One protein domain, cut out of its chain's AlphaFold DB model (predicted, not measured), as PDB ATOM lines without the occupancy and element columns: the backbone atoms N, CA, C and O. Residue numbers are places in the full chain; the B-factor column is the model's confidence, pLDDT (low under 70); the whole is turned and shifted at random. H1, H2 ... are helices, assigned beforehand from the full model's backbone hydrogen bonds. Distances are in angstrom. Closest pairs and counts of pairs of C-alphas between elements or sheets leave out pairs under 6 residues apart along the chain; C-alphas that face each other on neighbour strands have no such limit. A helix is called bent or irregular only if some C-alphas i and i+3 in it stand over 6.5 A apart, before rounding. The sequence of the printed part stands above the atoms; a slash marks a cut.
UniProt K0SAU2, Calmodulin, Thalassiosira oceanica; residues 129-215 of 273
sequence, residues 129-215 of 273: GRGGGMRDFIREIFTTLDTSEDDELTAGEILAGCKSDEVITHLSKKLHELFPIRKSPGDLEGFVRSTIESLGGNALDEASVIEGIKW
ATOM      1  N   GLY A 129     -63.820 -44.136 -41.829       59.28
ATOM      2  CA  GLY A 129     -62.481 -44.463 -42.326       59.28
ATOM      3  C   GLY A 129     -61.349 -43.637 -41.701       59.28
ATOM      4  O   GLY A 129     -60.172 -43.883 -41.995       59.28
ATOM      5  N   ARG A 130     -61.661 -42.691 -40.804       61.28
ATOM      6  CA  ARG A 130     -60.650 -41.999 -39.995       61.28
ATOM      7  C   ARG A 130     -60.171 -42.931 -38.880       61.28
ATOM      8  O   ARG A 130     -60.947 -43.692 -38.300       61.28
ATOM      9  N   GLY A 131     -58.863 -42.934 -38.624       61.22
ATOM     10  CA  GLY A 131     -58.333 -43.680 -37.478       61.22
ATOM     11  C   GLY A 131     -58.709 -42.987 -36.173       61.22
ATOM     12  O   GLY A 131     -59.128 -41.831 -36.186       61.22
ATOM     13  N   GLY A 132     -58.596 -43.696 -35.052       77.31
ATOM     14  CA  GLY A 132     -58.640 -43.055 -33.741       77.31
ATOM     15  C   GLY A 132     -57.360 -42.256 -33.460       77.31
ATOM     16  O   GLY A 132     -56.455 -42.206 -34.294       77.31
ATOM     17  N   GLY A 133     -57.285 -41.629 -32.283       83.62
ATOM     18  CA  GLY A 133     -56.219 -40.672 -31.958       83.62
ATOM     19  C   GLY A 133     -54.793 -41.231 -32.045       83.62
ATOM     20  O   GLY A 133     -53.873 -40.476 -32.336       83.62
ATOM     21  N   MET A 134     -54.597 -42.550 -31.914       82.12
ATOM     22  CA  MET A 134     -53.271 -43.152 -32.105       82.12
ATOM     23  C   MET A 134     -52.803 -43.139 -33.557       82.12
ATOM     24  O   MET A 134     -51.605 -43.047 -33.800       82.12
ATOM     25  N   ARG A 135     -53.713 -43.178 -34.538       82.50
ATOM     26  CA  ARG A 135     -53.326 -43.006 -35.946       82.50
ATOM     27  C   ARG A 135     -52.756 -41.610 -36.173       82.50
ATOM     28  O   ARG A 135     -51.758 -41.475 -36.875       82.50
ATOM     29  N   ASP A 136     -53.406 -40.601 -35.601       85.06
ATOM     30  CA  ASP A 136     -52.980 -39.210 -35.732       85.06
ATOM     31  C   ASP A 136     -51.648 -38.990 -35.006       85.06
ATOM     32  O   ASP A 136     -50.751 -38.373 -35.568       85.06
ATOM     33  N   PHE A 137     -51.464 -39.595 -33.829       82.69
ATOM     34  CA  PHE A 137     -50.193 -39.562 -33.103       82.69
ATOM     35  C   PHE A 137     -49.042 -40.250 -33.855       82.69
ATOM     36  O   PHE A 137     -47.960 -39.687 -33.960       82.69
ATOM     37  N   ILE A 138     -49.259 -41.434 -34.437       80.56
ATOM     38  CA  ILE A 138     -48.229 -42.122 -35.238       80.56
ATOM     39  C   ILE A 138     -47.863 -41.311 -36.484       80.56
ATOM     40  O   ILE A 138     -46.694 -41.235 -36.852       80.56
ATOM     41  N   ARG A 139     -48.852 -40.678 -37.125       82.75
ATOM     42  CA  ARG A 139     -48.600 -39.756 -38.234       82.75
ATOM     43  C   ARG A 139     -47.768 -38.556 -37.777       82.75
ATOM     44  O   ARG A 139     -46.875 -38.159 -38.506       82.75
ATOM     45  N   GLU A 140     -48.061 -38.004 -36.605       83.81
ATOM     46  CA  GLU A 140     -47.295 -36.897 -36.034       83.81
ATOM     47  C   GLU A 140     -45.843 -37.303 -35.759       83.81
ATOM     48  O   GLU A 140     -44.942 -36.556 -36.118       83.81
ATOM     49  N   ILE A 141     -45.604 -38.497 -35.195       81.25
ATOM     50  CA  ILE A 141     -44.248 -39.042 -35.018       81.25
ATOM     51  C   ILE A 141     -43.526 -39.094 -36.360       81.25
ATOM     52  O   ILE A 141     -42.420 -38.582 -36.466       81.25
ATOM     53  N   PHE A 142     -44.168 -39.670 -37.380       83.75
ATOM     54  CA  PHE A 142     -43.578 -39.776 -38.711       83.75
ATOM     55  C   PHE A 142     -43.196 -38.399 -39.258       83.75
ATOM     56  O   PHE A 142     -42.037 -38.168 -39.559       83.75
ATOM     57  N   THR A 143     -44.146 -37.462 -39.296       88.62
ATOM     58  CA  THR A 143     -43.921 -36.098 -39.802       88.62
ATOM     59  C   THR A 143     -42.907 -35.309 -38.970       88.62
ATOM     60  O   THR A 143     -42.260 -34.418 -39.493       88.62
ATOM     61  N   THR A 144     -42.762 -35.605 -37.678       87.44
ATOM     62  CA  THR A 144     -41.761 -34.944 -36.826       87.44
ATOM     63  C   THR A 144     -40.348 -35.466 -37.099       87.44
ATOM     64  O   THR A 144     -39.383 -34.727 -36.924       87.44
ATOM     65  N   LEU A 145     -40.221 -36.743 -37.469       84.38
ATOM     66  CA  LEU A 145     -38.937 -37.376 -37.767       84.38
ATOM     67  C   LEU A 145     -38.497 -37.158 -39.223       84.38
ATOM     68  O   LEU A 145     -37.299 -37.085 -39.458       84.38
ATOM     69  N   ASP A 146     -39.445 -37.053 -40.157       89.81
ATOM     70  CA  ASP A 146     -39.230 -36.830 -41.594       89.81
ATOM     71  C   ASP A 146     -38.870 -35.360 -41.824       89.81
ATOM     72  O   ASP A 146     -39.733 -34.489 -41.960       89.81
ATOM     73  N   THR A 147     -37.572 -35.072 -41.763       90.62
ATOM     74  CA  THR A 147     -37.050 -33.706 -41.873       90.62
ATOM     75  C   THR A 147     -36.849 -33.277 -43.321       90.62
ATOM     76  O   THR A 147     -36.805 -32.073 -43.590       90.62
ATOM     77  N   SER A 148     -36.718 -34.236 -44.242       90.44
ATOM     78  CA  SER A 148     -36.683 -34.005 -45.689       90.44
ATOM     79  C   SER A 148     -38.055 -33.710 -46.291       90.44
ATOM     80  O   SER A 148     -38.107 -33.138 -47.383       90.44
ATOM     81  N   GLU A 149     -39.139 -34.038 -45.584       92.50
ATOM     82  CA  GLU A 149     -40.525 -33.961 -46.057       92.50
ATOM     83  C   GLU A 149     -40.763 -34.796 -47.331       92.50
ATOM     84  O   GLU A 149     -41.536 -34.405 -48.213       92.50
ATOM     85  N   ASP A 150     -40.089 -35.943 -47.449       93.75
ATOM     86  CA  ASP A 150     -40.157 -36.835 -48.613       93.75
ATOM     87  C   ASP A 150     -41.013 -38.095 -48.392       93.75
ATOM     88  O   ASP A 150     -41.071 -38.962 -49.262       93.75
ATOM     89  N   ASP A 151     -41.776 -38.152 -47.290       92.44
ATOM     90  CA  ASP A 151     -42.613 -39.297 -46.894       92.44
ATOM     91  C   ASP A 151     -41.792 -40.592 -46.647       92.44
ATOM     92  O   ASP A 151     -42.350 -41.704 -46.595       92.44
ATOM     93  N   GLU A 152     -40.485 -40.440 -46.419       92.44
ATOM     94  CA  GLU A 152     -39.497 -41.479 -46.140       92.44
ATOM     95  C   GLU A 152     -38.761 -41.160 -44.827       92.44
ATOM     96  O   GLU A 152     -38.579 -40.010 -44.452       92.44
ATOM     97  N   LEU A 153     -38.390 -42.190 -44.063       86.38
ATOM     98  CA  LEU A 153     -37.575 -42.036 -42.859       86.38
ATOM     99  C   LEU A 153     -36.292 -42.828 -43.014       86.38
ATOM    100  O   LEU A 153     -36.294 -44.064 -42.994       86.38
ATOM    101  N   THR A 154     -35.184 -42.109 -43.101       91.25
ATOM    102  CA  THR A 154     -33.855 -42.715 -43.103       91.25
ATOM    103  C   THR A 154     -33.396 -43.060 -41.682       91.25
ATOM    104  O   THR A 154     -33.836 -42.481 -40.683       91.25
ATOM    105  N   ALA A 155     -32.431 -43.978 -41.565       86.62
ATOM    106  CA  ALA A 155     -31.809 -44.283 -40.275       86.62
ATOM    107  C   ALA A 155     -31.166 -43.041 -39.621       86.62
ATOM    108  O   ALA A 155     -31.177 -42.910 -38.395       86.62
ATOM    109  N   GLY A 156     -30.643 -42.114 -40.430       89.94
ATOM    110  CA  GLY A 156     -30.066 -40.853 -39.967       89.94
ATOM    111  C   GLY A 156     -31.097 -39.922 -39.327       89.94
ATOM    112  O   GLY A 156     -30.842 -39.375 -38.255       89.94
ATOM    113  N   GLU A 157     -32.272 -39.789 -39.934       89.56
ATOM    114  CA  GLU A 157     -33.366 -38.960 -39.417       89.56
ATOM    115  C   GLU A 157     -33.960 -39.510 -38.129       89.56
ATOM    116  O   GLU A 157     -34.118 -38.783 -37.146       89.56
ATOM    117  N   ILE A 158     -34.191 -40.824 -38.083       82.38
ATOM    118  CA  ILE A 158     -34.640 -41.498 -36.863       82.38
ATOM    119  C   ILE A 158     -33.607 -41.285 -35.752       82.38
ATOM    120  O   ILE A 158     -33.968 -40.897 -34.641       82.38
ATOM    121  N   LEU A 159     -32.314 -41.465 -36.049       85.88
ATOM    122  CA  LEU A 159     -31.243 -41.263 -35.075       85.88
ATOM    123  C   LEU A 159     -31.151 -39.813 -34.581       85.88
ATOM    124  O   LEU A 159     -30.902 -39.586 -33.393       85.88
ATOM    125  N   ALA A 160     -31.326 -38.839 -35.474       89.00
ATOM    126  CA  ALA A 160     -31.357 -37.424 -35.123       89.00
ATOM    127  C   ALA A 160     -32.553 -37.114 -34.211       89.00
ATOM    128  O   ALA A 160     -32.382 -36.475 -33.170       89.00
ATOM    129  N   GLY A 161     -33.731 -37.653 -34.532       84.25
ATOM    130  CA  GLY A 161     -34.929 -37.546 -33.705       84.25
ATOM    131  C   GLY A 161     -34.766 -38.165 -32.316       84.25
ATOM    132  O   GLY A 161     -35.127 -37.530 -31.327       84.25
ATOM    133  N   CYS A 162     -34.130 -39.341 -32.205       76.44
ATOM    134  CA  CYS A 162     -33.799 -39.971 -30.916       76.44
ATOM    135  C   CYS A 162     -32.959 -39.061 -30.000       76.44
ATOM    136  O   CYS A 162     -33.034 -39.168 -28.776       76.44
ATOM    137  N   LYS A 163     -32.126 -38.197 -30.591       86.38
ATOM    138  CA  LYS A 163     -31.191 -37.311 -29.881       86.38
ATOM    139  C   LYS A 163     -31.731 -35.893 -29.682       86.38
ATOM    140  O   LYS A 163     -31.071 -35.099 -29.019       86.38
ATOM    141  N   SER A 164     -32.897 -35.569 -30.239       90.31
ATOM    142  CA  SER A 164     -33.462 -34.221 -30.198       90.31
ATOM    143  C   SER A 164     -34.444 -34.056 -29.041       90.31
ATOM    144  O   SER A 164     -35.555 -34.584 -29.069       90.31
ATOM    145  N   ASP A 165     -34.067 -33.264 -28.036       93.12
ATOM    146  CA  ASP A 165     -34.954 -32.938 -26.912       93.12
ATOM    147  C   ASP A 165     -36.214 -32.184 -27.363       93.12
ATOM    148  O   ASP A 165     -37.280 -32.358 -26.771       93.12
ATOM    149  N   GLU A 166     -36.133 -31.405 -28.445       93.94
ATOM    150  CA  GLU A 166     -37.288 -30.721 -29.036       93.94
ATOM    151  C   GLU A 166     -38.313 -31.724 -29.582       93.94
ATOM    152  O   GLU A 166     -39.508 -31.602 -29.300       93.94
ATOM    153  N   VAL A 167     -37.842 -32.764 -30.284       89.75
ATOM    154  CA  VAL A 167     -38.687 -33.861 -30.784       89.75
ATOM    155  C   VAL A 167     -39.325 -34.612 -29.616       89.75
ATOM    156  O   VAL A 167     -40.542 -34.807 -29.605       89.75
ATOM    157  N   ILE A 168     -38.542 -34.979 -28.594       87.00
ATOM    158  CA  ILE A 168     -39.064 -35.676 -27.408       87.00
ATOM    159  C   ILE A 168     -40.125 -34.832 -26.694       87.00
ATOM    160  O   ILE A 168     -41.197 -35.346 -26.361       87.00
ATOM    161  N   THR A 169     -39.873 -33.537 -26.500       93.62
ATOM    162  CA  THR A 169     -40.805 -32.611 -25.839       93.62
ATOM    163  C   THR A 169     -42.111 -32.486 -26.626       93.62
ATOM    164  O   THR A 169     -43.205 -32.600 -26.061       93.62
ATOM    165  N   HIS A 170     -42.020 -32.289 -27.946       92.62
ATOM    166  CA  HIS A 170     -43.186 -32.163 -28.826       92.62
ATOM    167  C   HIS A 170     -44.049 -33.428 -28.810       92.62
ATOM    168  O   HIS A 170     -45.259 -33.362 -28.576       92.62
ATOM    169  N   LEU A 171     -43.424 -34.597 -28.970       84.81
ATOM    170  CA  LEU A 171     -44.128 -35.877 -28.965       84.81
ATOM    171  C   LEU A 171     -44.722 -36.210 -27.592       84.81
ATOM    172  O   LEU A 171     -45.828 -36.744 -27.520       84.81
ATOM    173  N   SER A 172     -44.063 -35.823 -26.499       87.06
ATOM    174  CA  SER A 172     -44.595 -35.991 -25.139       87.06
ATOM    175  C   SER A 172     -45.832 -35.136 -24.897       87.06
ATOM    176  O   SER A 172     -46.813 -35.611 -24.323       87.06
ATOM    177  N   LYS A 173     -45.848 -33.902 -25.414       93.94
ATOM    178  CA  LYS A 173     -47.043 -33.050 -25.402       93.94
ATOM    179  C   LYS A 173     -48.191 -33.679 -26.186       93.94
ATOM    180  O   LYS A 173     -49.311 -33.727 -25.684       93.94
ATOM    181  N   LYS A 174     -47.918 -34.209 -27.379       88.00
ATOM    182  CA  LYS A 174     -48.926 -34.881 -28.214       88.00
ATOM    183  C   LYS A 174     -49.472 -36.149 -27.561       88.00
ATOM    184  O   LYS A 174     -50.678 -36.389 -27.597       88.00
ATOM    185  N   LEU A 175     -48.606 -36.927 -26.913       84.62
ATOM    186  CA  LEU A 175     -49.014 -38.104 -26.154       84.62
ATOM    187  C   LEU A 175     -49.868 -37.719 -24.940       84.62
ATOM    188  O   LEU A 175     -50.877 -38.369 -24.693       84.62
ATOM    189  N   HIS A 176     -49.511 -36.649 -24.222       89.25
ATOM    190  CA  HIS A 176     -50.280 -36.134 -23.082       89.25
ATOM    191  C   HIS A 176     -51.663 -35.612 -23.490       89.25
ATOM    192  O   HIS A 176     -52.652 -35.905 -22.820       89.25
ATOM    193  N   GLU A 177     -51.748 -34.900 -24.619       91.88
ATOM    194  CA  GLU A 177     -53.013 -34.443 -25.218       91.88
ATOM    195  C   GLU A 177     -53.954 -35.625 -25.502       91.88
ATOM    196  O   GLU A 177     -55.164 -35.530 -25.282       91.88
ATOM    197  N   LEU A 178     -53.399 -36.750 -25.964       83.38
ATOM    198  CA  LEU A 178     -54.161 -37.966 -26.242       83.38
ATOM    199  C   LEU A 178     -54.484 -38.763 -24.966       83.38
ATOM    200  O   LEU A 178     -55.593 -39.285 -24.815       83.38
ATOM    201  N   PHE A 179     -53.529 -38.842 -24.042       85.25
ATOM    202  CA  PHE A 179     -53.613 -39.591 -22.798       85.25
ATOM    203  C   PHE A 179     -53.033 -38.779 -21.631       85.25
ATOM    204  O   PHE A 179     -51.836 -38.867 -21.346       85.25
ATOM    205  N   PRO A 180     -53.876 -38.048 -20.879       91.00
ATOM    206  CA  PRO A 180     -53.438 -37.296 -19.703       91.00
ATOM    207  C   PRO A 180     -53.222 -38.224 -18.491       91.00
ATOM    208  O   PRO A 180     -53.857 -38.075 -17.446       91.00
ATOM    209  N   ILE A 181     -52.381 -39.249 -18.659       83.56
ATOM    210  CA  ILE A 181     -52.059 -40.256 -17.635       83.56
ATOM    211  C   ILE A 181     -51.203 -39.625 -16.534       83.56
ATOM    212  O   ILE A 181     -51.402 -39.896 -15.354       83.56
ATOM    213  N   ARG A 182     -50.293 -38.724 -16.921       87.12
ATOM    214  CA  ARG A 182     -49.411 -37.982 -16.019       87.12
ATOM    215  C   ARG A 182     -49.907 -36.571 -15.729       87.12
ATOM    216  O   ARG A 182     -50.717 -36.009 -16.471       87.12
ATOM    217  N   LYS A 183     -49.356 -35.971 -14.671       89.94
ATOM    218  CA  LYS A 183     -49.635 -34.582 -14.274       89.94
ATOM    219  C   LYS A 183     -49.209 -33.591 -15.355       89.94
ATOM    220  O   LYS A 183     -49.933 -32.628 -15.597       89.94
ATOM    221  N   SER A 184     -48.083 -33.839 -16.017       92.62
ATOM    222  CA  SER A 184     -47.560 -32.981 -17.076       92.62
ATOM    223  C   SER A 184     -47.034 -33.781 -18.277       92.62
ATOM    224  O   SER A 184     -46.728 -34.967 -18.142       92.62
ATOM    225  N   PRO A 185     -46.884 -33.141 -19.452       91.06
ATOM    226  CA  PRO A 185     -46.168 -33.728 -20.581       91.06
ATOM    227  C   PRO A 185     -44.718 -34.109 -20.268       91.06
ATOM    228  O   PRO A 185     -44.249 -35.121 -20.773       91.06
ATOM    229  N   GLY A 186     -44.029 -33.337 -19.419       90.62
ATOM    230  CA  GLY A 186     -42.629 -33.593 -19.056       90.62
ATOM    231  C   GLY A 186     -42.434 -34.947 -18.370       90.62
ATOM    232  O   GLY A 186     -41.464 -35.652 -18.623       90.62
ATOM    233  N   ASP A 187     -43.428 -35.382 -17.592       87.44
ATOM    234  CA  ASP A 187     -43.431 -36.694 -16.932       87.44
ATOM    235  C   ASP A 187     -43.525 -37.875 -17.929       87.44
ATOM    236  O   ASP A 187     -43.358 -39.033 -17.541       87.44
ATOM    237  N   LEU A 188     -43.828 -37.610 -19.208       84.62
ATOM    238  CA  LEU A 188     -43.872 -38.607 -20.283       84.62
ATOM    239  C   LEU A 188     -42.597 -38.634 -21.135       84.62
ATOM    240  O   LEU A 188     -42.425 -39.576 -21.908       84.62
ATOM    241  N   GLU A 189     -41.685 -37.670 -20.986       87.50
ATOM    242  CA  GLU A 189     -40.492 -37.566 -21.837       87.50
ATOM    243  C   GLU A 189     -39.590 -38.794 -21.733       87.50
ATOM    244  O   GLU A 189     -39.119 -39.295 -22.752       87.50
ATOM    245  N   GLY A 190     -39.403 -39.346 -20.529       79.12
ATOM    246  CA  GLY A 190     -38.642 -40.585 -20.343       79.12
ATOM    247  C   GLY A 190     -39.274 -41.778 -21.069       79.12
ATOM    248  O   GLY A 190     -38.572 -42.570 -21.699       79.12
ATOM    249  N   PHE A 191     -40.607 -41.874 -21.055       77.69
ATOM    250  CA  PHE A 191     -41.335 -42.921 -21.770       77.69
ATOM    251  C   PHE A 191     -41.222 -42.749 -23.291       77.69
ATOM    252  O   PHE A 191     -40.884 -43.703 -23.998       77.69
ATOM    253  N   VAL A 192     -41.450 -41.535 -23.800       75.81
ATOM    254  CA  VAL A 192     -41.337 -41.213 -25.231       75.81
ATOM    255  C   VAL A 192     -39.916 -41.454 -25.729       75.81
ATOM    256  O   VAL A 192     -39.741 -42.121 -26.749       75.81
ATOM    257  N   ARG A 193     -38.906 -41.019 -24.970       77.88
ATOM    258  CA  ARG A 193     -37.496 -41.279 -25.266       77.88
ATOM    259  C   ARG A 193     -37.218 -42.773 -25.347       77.88
ATOM    260  O   ARG A 193     -36.765 -43.227 -26.386       77.88
ATOM    261  N   SER A 194     -37.588 -43.554 -24.329       70.25
ATOM    262  CA  SER A 194     -37.377 -45.012 -24.347       70.25
ATOM    263  C   SER A 194     -38.074 -45.708 -25.526       70.25
ATOM    264  O   SER A 194     -37.558 -46.675 -26.086       70.25
ATOM    265  N   THR A 195     -39.236 -45.197 -25.948       69.94
ATOM    266  CA  THR A 195     -39.987 -45.728 -27.091       69.94
ATOM    267  C   THR A 195     -39.256 -45.452 -28.401       69.94
ATOM    268  O   THR A 195     -39.107 -46.355 -29.220       69.94
ATOM    269  N   ILE A 196     -38.767 -44.231 -28.591       64.12
ATOM    270  CA  ILE A 196     -38.025 -43.836 -29.790       64.12
ATOM    271  C   ILE A 196     -36.648 -44.516 -29.819       64.12
ATOM    272  O   ILE A 196     -36.263 -45.081 -30.837       64.12
ATOM    273  N   GLU A 197     -35.951 -44.599 -28.685       67.88
ATOM    274  CA  GLU A 197     -34.699 -45.355 -28.547       67.88
ATOM    275  C   GLU A 197     -34.881 -46.843 -28.881       67.88
ATOM    276  O   GLU A 197     -33.991 -47.447 -29.472       67.88
ATOM    277  N   SER A 198     -36.048 -47.431 -28.592       64.56
ATOM    278  CA  SER A 198     -36.341 -48.816 -28.983       64.56
ATOM    279  C   SER A 198     -36.409 -49.024 -30.505       64.56
ATOM    280  O   SER A 198     -36.160 -50.137 -30.972       64.56
ATOM    281  N   LEU A 199     -36.685 -47.964 -31.280       59.19
ATOM    282  CA  LEU A 199     -36.545 -47.964 -32.743       59.19
ATOM    283  C   LEU A 199     -35.071 -47.907 -33.162       59.19
ATOM    284  O   LEU A 199     -34.716 -48.446 -34.203       59.19
ATOM    285  N   GLY A 200     -34.218 -47.290 -32.342       53.69
ATOM    286  CA  GLY A 200     -32.778 -47.194 -32.557       53.69
ATOM    287  C   GLY A 200     -31.986 -48.464 -32.242       53.69
ATOM    288  O   GLY A 200     -30.796 -48.509 -32.515       53.69
ATOM    289  N   GLY A 201     -32.609 -49.509 -31.691       59.88
ATOM    290  CA  GLY A 201     -31.946 -50.781 -31.395       59.88
ATOM    291  C   GLY A 201     -31.158 -50.787 -30.077       59.88
ATOM    292  O   GLY A 201     -31.522 -50.130 -29.108       59.88
ATOM    293  N   ASN A 202     -30.104 -51.610 -29.990       60.44
ATOM    294  CA  ASN A 202     -29.344 -51.799 -28.738       60.44
ATOM    295  C   ASN A 202     -28.349 -50.660 -28.442       60.44
ATOM    296  O   ASN A 202     -27.794 -50.615 -27.344       60.44
ATOM    297  N   ALA A 203     -28.092 -49.791 -29.418       69.31
ATOM    298  CA  ALA A 203     -27.200 -48.645 -29.313       69.31
ATOM    299  C   ALA A 203     -27.748 -47.491 -30.162       69.31
ATOM    300  O   ALA A 203     -28.434 -47.715 -31.147       69.31
ATOM    301  N   LEU A 204     -27.446 -46.245 -29.797       77.12
ATOM    302  CA  LEU A 204     -27.854 -45.060 -30.562       77.12
ATOM    303  C   LEU A 204     -26.873 -44.769 -31.710       77.12
ATOM    304  O   LEU A 204     -26.246 -43.701 -31.768       77.12
ATOM    305  N   ASP A 205     -26.751 -45.744 -32.609       85.62
ATOM    306  CA  ASP A 205     -25.980 -45.687 -33.848       85.62
ATOM    307  C   ASP A 205     -26.806 -46.158 -35.053       85.62
ATOM    308  O   ASP A 205     -27.844 -46.802 -34.919       85.62
ATOM    309  N   GLU A 206     -26.348 -45.801 -36.251       84.31
ATOM    310  CA  GLU A 206     -27.075 -46.027 -37.502       84.31
ATOM    311  C   GLU A 206     -27.307 -47.518 -37.799       84.31
ATOM    312  O   GLU A 206     -28.392 -47.904 -38.224       84.31
ATOM    313  N   ALA A 207     -26.331 -48.382 -37.502       85.56
ATOM    314  CA  ALA A 207     -26.460 -49.824 -37.718       85.56
ATOM    315  C   ALA A 207     -27.537 -50.445 -36.816       85.56
ATOM    316  O   ALA A 207     -28.295 -51.321 -37.242       85.56
ATOM    317  N   SER A 208     -27.615 -49.982 -35.570       80.06
ATOM    318  CA  SER A 208     -28.627 -50.409 -34.611       80.06
ATOM    319  C   SER A 208     -30.013 -49.893 -34.988       80.06
ATOM    320  O   SER A 208     -30.979 -50.644 -34.849       80.06
ATOM    321  N   VAL A 209     -30.109 -48.673 -35.531       77.50
ATOM    322  CA  VAL A 209     -31.362 -48.119 -36.063       77.50
ATOM    323  C   VAL A 209     -31.838 -48.940 -37.255       77.50
ATOM    324  O   VAL A 209     -32.988 -49.365 -37.256       77.50
ATOM    325  N   ILE A 210     -30.960 -49.258 -38.215       81.62
ATOM    326  CA  ILE A 210     -31.291 -50.124 -39.359       81.62
ATOM    327  C   ILE A 210     -31.831 -51.474 -38.870       81.62
ATOM    328  O   ILE A 210     -32.870 -51.943 -39.327       81.62
ATOM    329  N   GLU A 211     -31.172 -52.107 -37.896       77.56
ATOM    330  CA  GLU A 211     -31.680 -53.346 -37.295       77.56
ATOM    331  C   GLU A 211     -33.032 -53.144 -36.591       77.56
ATOM    332  O   GLU A 211     -33.912 -54.010 -36.641       77.56
ATOM    333  N   GLY A 212     -33.202 -51.995 -35.941       68.06
ATOM    334  CA  GLY A 212     -34.399 -51.601 -35.221       68.06
ATOM    335  C   GLY A 212     -35.598 -51.319 -36.122       68.06
ATOM    336  O   GLY A 212     -36.714 -51.578 -35.683       68.06
ATOM    337  N   ILE A 213     -35.410 -50.896 -37.375       71.56
ATOM    338  CA  ILE A 213     -36.506 -50.595 -38.315       71.56
ATOM    339  C   ILE A 213     -36.918 -51.763 -39.213       71.56
ATOM    340  O   ILE A 213     -38.033 -51.741 -39.727       71.56
ATOM    341  N   LYS A 214     -36.113 -52.832 -39.319       77.00
ATOM    342  CA  LYS A 214     -36.365 -54.033 -40.161       77.00
ATOM    343  C   LYS A 214     -37.736 -54.695 -40.026       77.00
ATOM    344  O   LYS A 214     -38.083 -55.589 -40.788       77.00
ATOM    345  N   TRP A 215     -38.470 -54.408 -38.958       66.25
ATOM    346  CA  TRP A 215     -39.804 -54.969 -38.747       66.25
ATOM    347  C   TRP A 215     -40.929 -54.094 -39.298       66.25
ATOM    348  O   TRP A 215     -42.057 -54.582 -39.397       66.25
TER     349      TRP A 215
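This is residues 129 to 215 of the 273 residues of the protein "Calmodulin" of Thalassiosira oceanica (UniProt K0SAU2). Helices H1 and H3 lie side by side, H4 crosses H3, and H2 and H5, crossed on each other, cap the end where H1 and H4 finish and H3 begins. The 87 printed residues hold five named helices, H1 to H5 in chain order, and no named strand: all helix. The whole is compact, radius of gyration of the C-alphas 13.1 A, spanning 36 by 32 by 22 A.

H1, residues 133 to 145, touches H3, residues 165 to 178, opposite ways at a shallow tilt of 10 degrees; their closest C-alphas, Gly 133 and Leu 178, are 6.7 A apart. H4, residues 186 to 199, touches H3, only just about perpendicular at 71 degrees; closest C-alphas Ser 172 and Glu 189, 5.5 A. H2, residues 155 to 163, touches H5, residues 206 to 213, about perpendicular at 85 degrees; closest C-alphas Ala 155 and Val 209, 5.7 A. H1 and H4 are apart. Every O i to N i+4 pair is within hydrogen-bond range in H1, H2, H3 and H5; in H4, 7 of 10.

H1, 18.5 A, begins at C-alpha 133 (-56.219, -40.672, -31.958). H3 measures 19.9 A; H4, 20.8 A, is irregular, C-alphas 187 and 190 being 7.1 A apart. H5 ends at C-alpha 213 (-36.506, -50.595, -38.315).

The printed part has no cut and no long link. pLDDT is under 70 at residues 129 to 131, 195 to 203, 212 and 215.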